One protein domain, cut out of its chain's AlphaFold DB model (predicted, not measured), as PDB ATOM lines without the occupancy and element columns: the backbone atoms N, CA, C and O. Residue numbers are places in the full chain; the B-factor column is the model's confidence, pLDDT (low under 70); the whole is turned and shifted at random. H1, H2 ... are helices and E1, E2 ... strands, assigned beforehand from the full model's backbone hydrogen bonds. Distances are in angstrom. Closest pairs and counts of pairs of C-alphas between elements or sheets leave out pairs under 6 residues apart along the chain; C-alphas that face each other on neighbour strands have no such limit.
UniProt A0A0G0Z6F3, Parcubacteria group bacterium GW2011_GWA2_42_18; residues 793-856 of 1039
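This is residues 793 to 856 of the 1039 residues of a protein of Parcubacteria group bacterium GW2011_GWA2_42_18 (UniProt A0A0G0Z6F3). This is a small rounded domain with little regular structure: a two-stranded hairpin, E1 and E2, then a helix, H1, and then a long unnamed stretch that runs the length of the domain, folds back near Asn 841 and ends in a short helix, H2, beside the end of H1. The printed part has 64 residues, in the order E1, E2, H1, H2, with an antiparallel sheet; the class is mixed, with 25 residues in named elements. It is compact, with a radius of gyration of the C-alphas of 10.5 A and spans of 27 by 20 by 18 A.

E1, residues 793 to 796, and E2, residues 803 to 807, form an antiparallel hairpin at 146 degrees; N 795 and O 804 are within hydrogen-bond range at 2.8 A. H1, residues 812 to 822, is only just apart from E1, the closest C-alphas being 8.2 A apart. H2, residues 850 to 854, touches H1, with the closest C-alphas, of Cys 822 and Cys 853, 5.0 A apart. In H1 and H2 every O i to N i+4 pair is within hydrogen-bond range.

E1 begins at C-alpha 793 (26.489, 31.931, 38.741) and E2 is 13.2 A long. H1 is 15.3 A long. H2 ends at C-alpha 854 (48.919, 41.396, 36.202).

The C-alphas farthest apart, of Asn 824 and Asn 841, are 28.4 A apart. The printed part has no cut; the link from H1 to H2 is long, 27 residues. The pLDDT is under 70 at residues 800 to 801, 826 to 831, 836, 838 and 856.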
ATOM      1  N   LYS A 793      26.477  31.067  37.549       79.44
ATOM      2  CA  LYS A 793      26.489  31.931  38.741       79.44
ATOM      3  C   LYS A 793      27.193  33.252  38.415       79.44
ATOM      4  O   LYS A 793      28.180  33.249  37.679       79.44
ATOM      5  N   GLU A 794      26.705  34.370  38.949       82.38
ATOM      6  CA  GLU A 794      27.407  35.652  38.817       82.38
ATOM      7  C   GLU A 794      28.637  35.642  39.737       82.38
ATOM      8  O   GLU A 794      28.533  35.342  40.928       82.38
ATOM      9  N   GLN A 795      29.803  35.964  39.184       84.69
ATOM     10  CA  GLN A 795      31.050  36.117  39.918       84.69
ATOM     11  C   GLN A 795      31.511  37.568  39.840       84.69
ATOM     12  O   GLN A 795      31.898  38.066  38.784       84.69
ATOM     13  N   VAL A 796      31.513  38.234  40.992       83.69
ATOM     14  CA  VAL A 796      32.222  39.502  41.185       83.69
ATOM     15  C   VAL A 796      33.697  39.190  41.436       83.69
ATOM     16  O   VAL A 796      34.018  38.348  42.280       83.69
ATOM     17  N   TRP A 797      34.587  39.840  40.690       82.81
ATOM     18  CA  TRP A 797      36.036  39.643  40.755       82.81
ATOM     19  C   TRP A 797      36.726  40.682  41.636       82.81
ATOM     20  O   TRP A 797      37.691  40.348  42.317       82.81
ATOM     21  N   ASN A 798      36.230  41.925  41.647       80.19
ATOM     22  CA  ASN A 798      36.751  43.002  42.489       80.19
ATOM     23  C   ASN A 798      35.668  44.025  42.890       80.19
ATOM     24  O   ASN A 798      34.540  43.996  42.400       80.19
ATOM     25  N   SER A 799      36.023  44.947  43.788       75.38
ATOM     26  CA  SER A 799      35.148  46.021  44.281       75.38
ATOM     27  C   SER A 799      34.927  47.171  43.289       75.38
ATOM     28  O   SER A 799      34.018  47.972  43.494       75.38
ATOM     29  N   TYR A 800      35.702  47.247  42.205       68.00
ATOM     30  CA  TYR A 800      35.584  48.273  41.159       68.00
ATOM     31  C   TYR A 800      34.566  47.910  40.062       68.00
ATOM     32  O   TYR A 800      34.517  48.552  39.014       68.00
ATOM     33  N   GLY A 801      33.739  46.885  40.295       65.25
ATOM     34  CA  GLY A 801      32.642  46.496  39.409       65.25
ATOM     35  C   GLY A 801      33.006  45.470  38.335       65.25
ATOM     36  O   GLY A 801      32.162  45.166  37.493       65.25
ATOM     37  N   LEU A 802      34.216  44.895  38.353       77.00
ATOM     38  CA  LEU A 802      34.543  43.780  37.465       77.00
ATOM     39  C   LEU A 802      33.748  42.533  37.882       77.00
ATOM     40  O   LEU A 802      33.990  41.960  38.946       77.00
ATOM     41  N   LYS A 803      32.815  42.094  37.031       81.56
ATOM     42  CA  LYS A 803      31.999  40.892  37.237       81.56
ATOM     43  C   LYS A 803      31.635  40.203  35.920       81.56
ATOM     44  O   LYS A 803      31.629  40.843  34.871       81.56
ATOM     45  N   SER A 804      31.327  38.912  35.980       81.50
ATOM     46  CA  SER A 804      30.899  38.091  34.837       81.50
ATOM     47  C   SER A 804      29.978  36.949  35.279       81.50
ATOM     48  O   SER A 804      29.850  36.664  36.469       81.50
ATOM     49  N   TRP A 805      29.350  36.268  34.321       82.62
ATOM     50  CA  TRP A 805      28.716  34.969  34.559       82.62
ATOM     51  C   TRP A 805      29.740  33.863  34.338       82.62
ATOM     52  O   TRP A 805      30.376  33.821  33.290       82.62
ATOM     53  N   ILE A 806      29.884  32.966  35.310       84.94
ATOM     54  CA  ILE A 806      30.730  31.773  35.202       84.94
ATOM     55  C   ILE A 806      29.893  30.515  35.397       84.94
ATOM     56  O   ILE A 806      28.813  30.551  35.991       84.94
ATOM     57  N   ARG A 807      30.404  29.375  34.937       82.94
ATOM     58  CA  ARG A 807      29.757  28.079  35.167       82.94
ATOM     59  C   ARG A 807      29.728  27.724  36.656       82.94
ATOM     60  O   ARG A 807      30.633  28.075  37.420       82.94
ATOM     61  N   THR A 808      28.712  26.983  37.091       83.31
ATOM     62  CA  THR A 808      28.600  26.534  38.488       83.31
ATOM     63  C   THR A 808      29.737  25.602  38.904       83.31
ATOM     64  O   THR A 808      30.190  25.710  40.045       83.31
ATOM     65  N   ASP A 809      30.237  24.775  37.978       83.00
ATOM     66  CA  ASP A 809      31.339  23.811  38.149       83.00
ATOM     67  C   ASP A 809      32.753  24.427  38.068       83.00
ATOM     68  O   ASP A 809      33.748  23.717  38.211       83.00
ATOM     69  N   ALA A 810      32.863  25.746  37.881       82.38
ATOM     70  CA  ALA A 810      34.142  26.443  37.808       82.38
ATOM     71  C   ALA A 810      35.009  26.259  39.073       82.38
ATOM     72  O   ALA A 810      34.552  26.471  40.200       82.38
ATOM     73  N   ILE A 811      36.286  25.920  38.857       82.25
ATOM     74  CA  ILE A 811      37.255  25.510  39.885       82.25
ATOM     75  C   ILE A 811      37.524  26.641  40.895       82.25
ATOM     76  O   ILE A 811      38.127  27.662  40.562       82.25
ATOM     77  N   SER A 812      37.154  26.428  42.162       82.50
ATOM     78  CA  SER A 812      37.218  27.447  43.225       82.50
ATOM     79  C   SER A 812      38.610  28.046  43.462       82.50
ATOM     80  O   SER A 812      38.721  29.247  43.696       82.50
ATOM     81  N   SER A 813      39.684  27.255  43.363       79.12
ATOM     82  CA  SER A 813      41.061  27.756  43.521       79.12
ATOM     83  C   SER A 813      41.498  28.673  42.372       79.12
ATOM     84  O   SER A 813      42.233  29.633  42.601       79.12
ATOM     85  N   ARG A 814      41.004  28.429  41.150       84.75
ATOM     86  CA  ARG A 814      41.219  29.309  39.989       84.75
ATOM     87  C   ARG A 814      40.482  30.634  40.169       84.75
ATOM     88  O   ARG A 814      41.059  31.684  39.905       84.75
ATOM     89  N   ILE A 815      39.242  30.582  40.664       86.81
ATOM     90  CA  ILE A 815      38.444  31.777  40.973       86.81
ATOM     91  C   ILE A 815      39.174  32.655  42.001       86.81
ATOM     92  O   ILE A 815      39.281  33.863  41.806       86.81
ATOM     93  N   GLU A 816      39.701  32.066  43.077       87.81
ATOM     94  CA  GLU A 816      40.329  32.840  44.154       87.81
ATOM     95  C   GLU A 816      41.668  33.476  43.743       87.81
ATOM     96  O   GLU A 816      41.907  34.639  44.064       87.81
ATOM     97  N   ASN A 817      42.494  32.779  42.949       88.25
ATOM     98  CA  ASN A 817      43.679  33.374  42.315       88.25
ATOM     99  C   ASN A 817      43.283  34.577  41.432       88.25
ATOM    100  O   ASN A 817      43.783  35.687  41.619       88.25
ATOM    101  N   LEU A 818      42.314  34.397  40.527       87.88
ATOM    102  CA  LEU A 818      41.888  35.454  39.605       87.88
ATOM    103  C   LEU A 818      41.281  36.678  40.315       87.88
ATOM    104  O   LEU A 818      41.527  37.796  39.872       87.88
ATOM    105  N   LYS A 819      40.576  36.518  41.447       87.75
ATOM    106  CA  LYS A 819      40.172  37.663  42.291       87.75
ATOM    107  C   LYS A 819      41.376  38.445  42.810       87.75
ATOM    108  O   LYS A 819      41.405  39.664  42.681       87.75
ATOM    109  N   GLN A 820      42.361  37.761  43.396       83.44
ATOM    110  CA  GLN A 820      43.548  38.408  43.969       83.44
ATOM    111  C   GLN A 820      44.369  39.128  42.894       83.44
ATOM    112  O   GLN A 820      44.862  40.231  43.122       83.44
ATOM    113  N   VAL A 821      44.470  38.537  41.704       84.31
ATOM    114  CA  VAL A 821      45.228  39.096  40.582       84.31
ATOM    115  C   VAL A 821      44.496  40.248  39.886       84.31
ATOM    116  O   VAL A 821      45.120  41.256  39.563       84.31
ATOM    117  N   CYS A 822      43.182  40.148  39.681       83.62
ATOM    118  CA  CYS A 822      42.378  41.201  39.051       83.62
ATOM    119  C   CYS A 822      41.842  42.249  40.053       83.62
ATOM    120  O   CYS A 822      41.068  43.128  39.664       83.62
ATOM    121  N   ALA A 823      42.248  42.194  41.329       81.44
ATOM    122  CA  ALA A 823      41.715  43.015  42.424       81.44
ATOM    123  C   ALA A 823      41.730  44.531  42.148       81.44
ATOM    124  O   ALA A 823      40.809  45.240  42.544       81.44
ATOM    125  N   ASN A 824      42.751  45.021  41.439       76.38
ATOM    126  CA  ASN A 824      42.961  46.450  41.190       76.38
ATOM    127  C   ASN A 824      42.404  46.952  39.845       76.38
ATOM    128  O   ASN A 824      42.507  48.142  39.568       76.38
ATOM    129  N   VAL A 825      41.830  46.085  39.002       76.94
ATOM    130  CA  VAL A 825      41.383  46.452  37.645       76.94
ATOM    131  C   VAL A 825      40.118  47.316  37.697       76.94
ATOM    132  O   VAL A 825      39.026  46.805  37.941       76.94
ATOM    133  N   THR A 826      40.236  48.619  37.421       67.56
ATOM    134  CA  THR A 826      39.112  49.573  37.542       67.56
ATOM    135  C   THR A 826      38.247  49.723  36.283       67.56
ATOM    136  O   THR A 826      37.384  50.598  36.242       67.56
ATOM    137  N   SER A 827      38.474  48.932  35.227       54.00
ATOM    138  CA  SER A 827      37.741  49.049  33.956       54.00
ATOM    139  C   SER A 827      37.359  47.690  33.353       54.00
ATOM    140  O   SER A 827      38.157  47.012  32.711       54.00
ATOM    141  N   ALA A 828      36.080  47.314  33.488       48.25
ATOM    142  CA  ALA A 828      35.544  46.044  32.979       48.25
ATOM    143  C   ALA A 828      35.522  45.916  31.435       48.25
ATOM    144  O   ALA A 828      35.312  44.824  30.911       48.25
ATOM    145  N   GLY A 829      35.746  47.019  30.709       46.56
ATOM    146  CA  GLY A 829      35.818  47.065  29.241       46.56
ATOM    147  C   GLY A 829      37.213  46.836  28.641       46.56
ATOM    148  O   GLY A 829      37.367  46.932  27.426       46.56
ATOM    149  N   GLY A 830      38.242  46.571  29.454       52.25
ATOM    150  CA  GLY A 830      39.562  46.195  28.940       52.25
ATOM    151  C   GLY A 830      39.562  44.802  28.293       52.25
ATOM    152  O   GLY A 830      38.777  43.932  28.668       52.25
ATOM    153  N   ASN A 831      40.493  44.551  27.366       63.66
ATOM    154  CA  ASN A 831      40.785  43.199  26.864       63.66
ATOM    155  C   ASN A 831      41.522  42.397  27.953       63.66
ATOM    156  O   ASN A 831      42.711  42.134  27.837       63.66
ATOM    157  N   ILE A 832      40.822  42.062  29.037       74.75
ATOM    158  CA  ILE A 832      41.328  41.298  30.189       74.75
ATOM    159  C   ILE A 832      40.742  39.883  30.259       74.75
ATOM    160  O   ILE A 832      41.007  39.161  31.207       74.75
ATOM    161  N   TRP A 833      39.925  39.484  29.285       83.12
ATOM    162  CA  TRP A 833      39.246  38.188  29.263       83.12
ATOM    163  C   TRP A 833      40.069  37.133  28.516       83.12
ATOM    164  O   TRP A 833      40.851  37.467  27.616       83.12
ATOM    165  N   LEU A 834      39.898  35.857  28.872       74.25
ATOM    166  CA  LEU A 834      40.456  34.737  28.107       74.25
ATOM    167  C   LEU A 834      39.724  34.568  26.768       74.25
ATOM    168  O   LEU A 834      38.551  34.914  26.644       74.25
ATOM    169  N   ALA A 835      40.392  33.993  25.765       73.75
ATOM    170  CA  ALA A 835      39.803  33.798  24.434       73.75
ATOM    171  C   ALA A 835      38.530  32.923  24.461       73.75
ATOM    172  O   ALA A 835      37.602  33.161  23.695       73.75
ATOM    173  N   GLY A 836      38.460  31.955  25.381       67.88
ATOM    174  CA  GLY A 836      37.279  31.113  25.598       67.88
ATOM    175  C   GLY A 836      36.175  31.740  26.461       67.88
ATOM    176  O   GLY A 836      35.165  31.083  26.690       67.88
ATOM    177  N   ALA A 837      36.327  32.977  26.952       74.69
ATOM    178  CA  ALA A 837      35.412  33.544  27.948       74.69
ATOM    179  C   ALA A 837      33.993  33.838  27.434       74.69
ATOM    180  O   ALA A 837      33.082  33.974  28.249       74.69
ATOM    181  N   GLY A 838      33.798  33.909  26.112       65.00
ATOM    182  CA  GLY A 838      32.485  34.075  25.480       65.00
ATOM    183  C   GLY A 838      31.732  32.772  25.176       65.00
ATOM    184  O   GLY A 838      30.539  32.834  24.895       65.00
ATOM    185  N   ASP A 839      32.384  31.604  25.235       73.75
ATOM    186  CA  ASP A 839      31.751  30.308  24.951       73.75
ATOM    187  C   ASP A 839      31.387  29.581  26.250       73.75
ATOM    188  O   ASP A 839      32.258  29.179  27.018       73.75
ATOM    189  N   TYR A 840      30.088  29.366  26.473       71.88
ATOM    190  CA  TYR A 840      29.558  28.654  27.640       71.88
ATOM    191  C   TYR A 840      30.067  27.206  27.764       71.88
ATOM    192  O   TYR A 840      30.190  26.676  28.872       71.88
ATOM    193  N   ASN A 841      30.413  26.564  26.645       73.62
ATOM    194  CA  ASN A 841      30.940  25.199  26.644       73.62
ATOM    195  C   ASN A 841      32.389  25.140  27.155       73.62
ATOM    196  O   ASN A 841      32.819  24.098  27.658       73.62
ATOM    197  N   SER A 842      33.119  26.259  27.101       78.81
ATOM    198  CA  SER A 842      34.479  26.373  27.618       78.81
ATOM    199  C   SER A 842      34.529  26.314  29.149       78.81
ATOM    200  O   SER A 842      33.633  26.788  29.850       78.81
ATOM    201  N   GLN A 843      35.633  25.791  29.689       77.50
ATOM    202  CA  GLN A 843      35.969  25.931  31.115       77.50
ATOM    203  C   GLN A 843      36.440  27.355  31.469       77.50
ATOM    204  O   GLN A 843      36.558  27.696  32.646       77.50
ATOM    205  N   ASP A 844      36.695  28.186  30.453       78.00
ATOM    206  CA  ASP A 844      37.093  29.587  30.590       78.00
ATOM    207  C   ASP A 844      35.907  30.559  30.542       78.00
ATOM    208  O   ASP A 844      36.134  31.764  30.610       78.00
ATOM    209  N   PHE A 845      34.660  30.080  30.428       82.88
ATOM    210  CA  PHE A 845      33.472  30.939  30.338       82.88
ATOM    211  C   PHE A 845      33.428  31.978  31.470       82.88
ATOM    212  O   PHE A 845      33.438  31.623  32.653       82.88
ATOM    213  N   GLY A 846      33.408  33.260  31.094       79.00
ATOM    214  CA  GLY A 846      33.457  34.397  32.013       79.00
ATOM    215  C   GLY A 846      34.747  34.552  32.830       79.00
ATOM    216  O   GLY A 846      34.750  35.351  33.764       79.00
ATOM    217  N   MET A 847      35.827  33.824  32.534       85.25
ATOM    218  CA  MET A 847      37.089  33.898  33.281       85.25
ATOM    219  C   MET A 847      38.002  35.017  32.746       85.25
ATOM    220  O   MET A 847      38.280  35.059  31.539       85.25
ATOM    221  N   PRO A 848      38.518  35.908  33.612       87.94
ATOM    222  CA  PRO A 848      39.577  36.830  33.229       87.94
ATOM    223  C   PRO A 848      40.921  36.107  33.031       87.94
ATOM    224  O   PRO A 848      41.155  35.002  33.524       87.94
ATOM    225  N   ASP A 849      41.806  36.754  32.284       87.38
ATOM    226  CA  ASP A 849      43.166  36.328  31.975       87.38
ATOM    227  C   ASP A 849      44.131  36.851  33.048       87.38
ATOM    228  O   ASP A 849      44.259  38.059  33.271       87.38
ATOM    229  N   GLU A 850      44.822  35.925  33.715       83.62
ATOM    230  CA  GLU A 850      45.726  36.240  34.819       83.62
ATOM    231  C   GLU A 850      46.862  37.182  34.388       83.62
ATOM    232  O   GLU A 850      47.165  38.149  35.087       83.62
ATOM    233  N   ALA A 851      47.471  36.951  33.221       80.12
ATOM    234  CA  ALA A 851      48.602  37.745  32.750       80.12
ATOM    235  C   ALA A 851      48.171  39.170  32.387       80.12
ATOM    236  O   ALA A 851      48.864  40.129  32.732       80.12
ATOM    237  N   LYS A 852      47.000  39.321  31.754       83.38
ATOM    238  CA  LYS A 852      46.446  40.638  31.395       83.38
ATOM    239  C   LYS A 852      45.998  41.441  32.621       83.38
ATOM    240  O   LYS A 852      46.153  42.657  32.637       83.38
ATOM    241  N   CYS A 853      45.489  40.784  33.666       82.12
ATOM    242  CA  CYS A 853      45.234  41.449  34.945       82.12
ATOM    243  C   CYS A 853      46.539  41.868  35.652       82.12
ATOM    244  O   CYS A 853      46.608  42.982  36.169       82.12
ATOM    245  N   ARG A 854      47.599  41.038  35.632       81.44
ATOM    246  CA  ARG A 854      48.919  41.396  36.202       81.44
ATOM    247  C   ARG A 854      49.590  42.579  35.493       81.44
ATOM    248  O   ARG A 854      50.351  43.293  36.137       81.44
ATOM    249  N   SER A 855      49.333  42.787  34.200       73.00
ATOM    250  CA  SER A 855      49.900  43.899  33.420       73.00
ATOM    251  C   SER A 855      49.087  45.200  33.476       73.00
ATOM    252  O   SER A 855      49.457  46.176  32.822       73.00
ATOM    253  N   TRP A 856      47.987  45.244  34.232       69.50
ATOM    254  CA  TRP A 856      47.080  46.390  34.260       69.50
ATOM    255  C   TRP A 856      47.594  47.521  35.169       69.50
ATOM    256  O   TRP A 856      47.826  47.317  36.362       69.50
TER     257      TRP A 856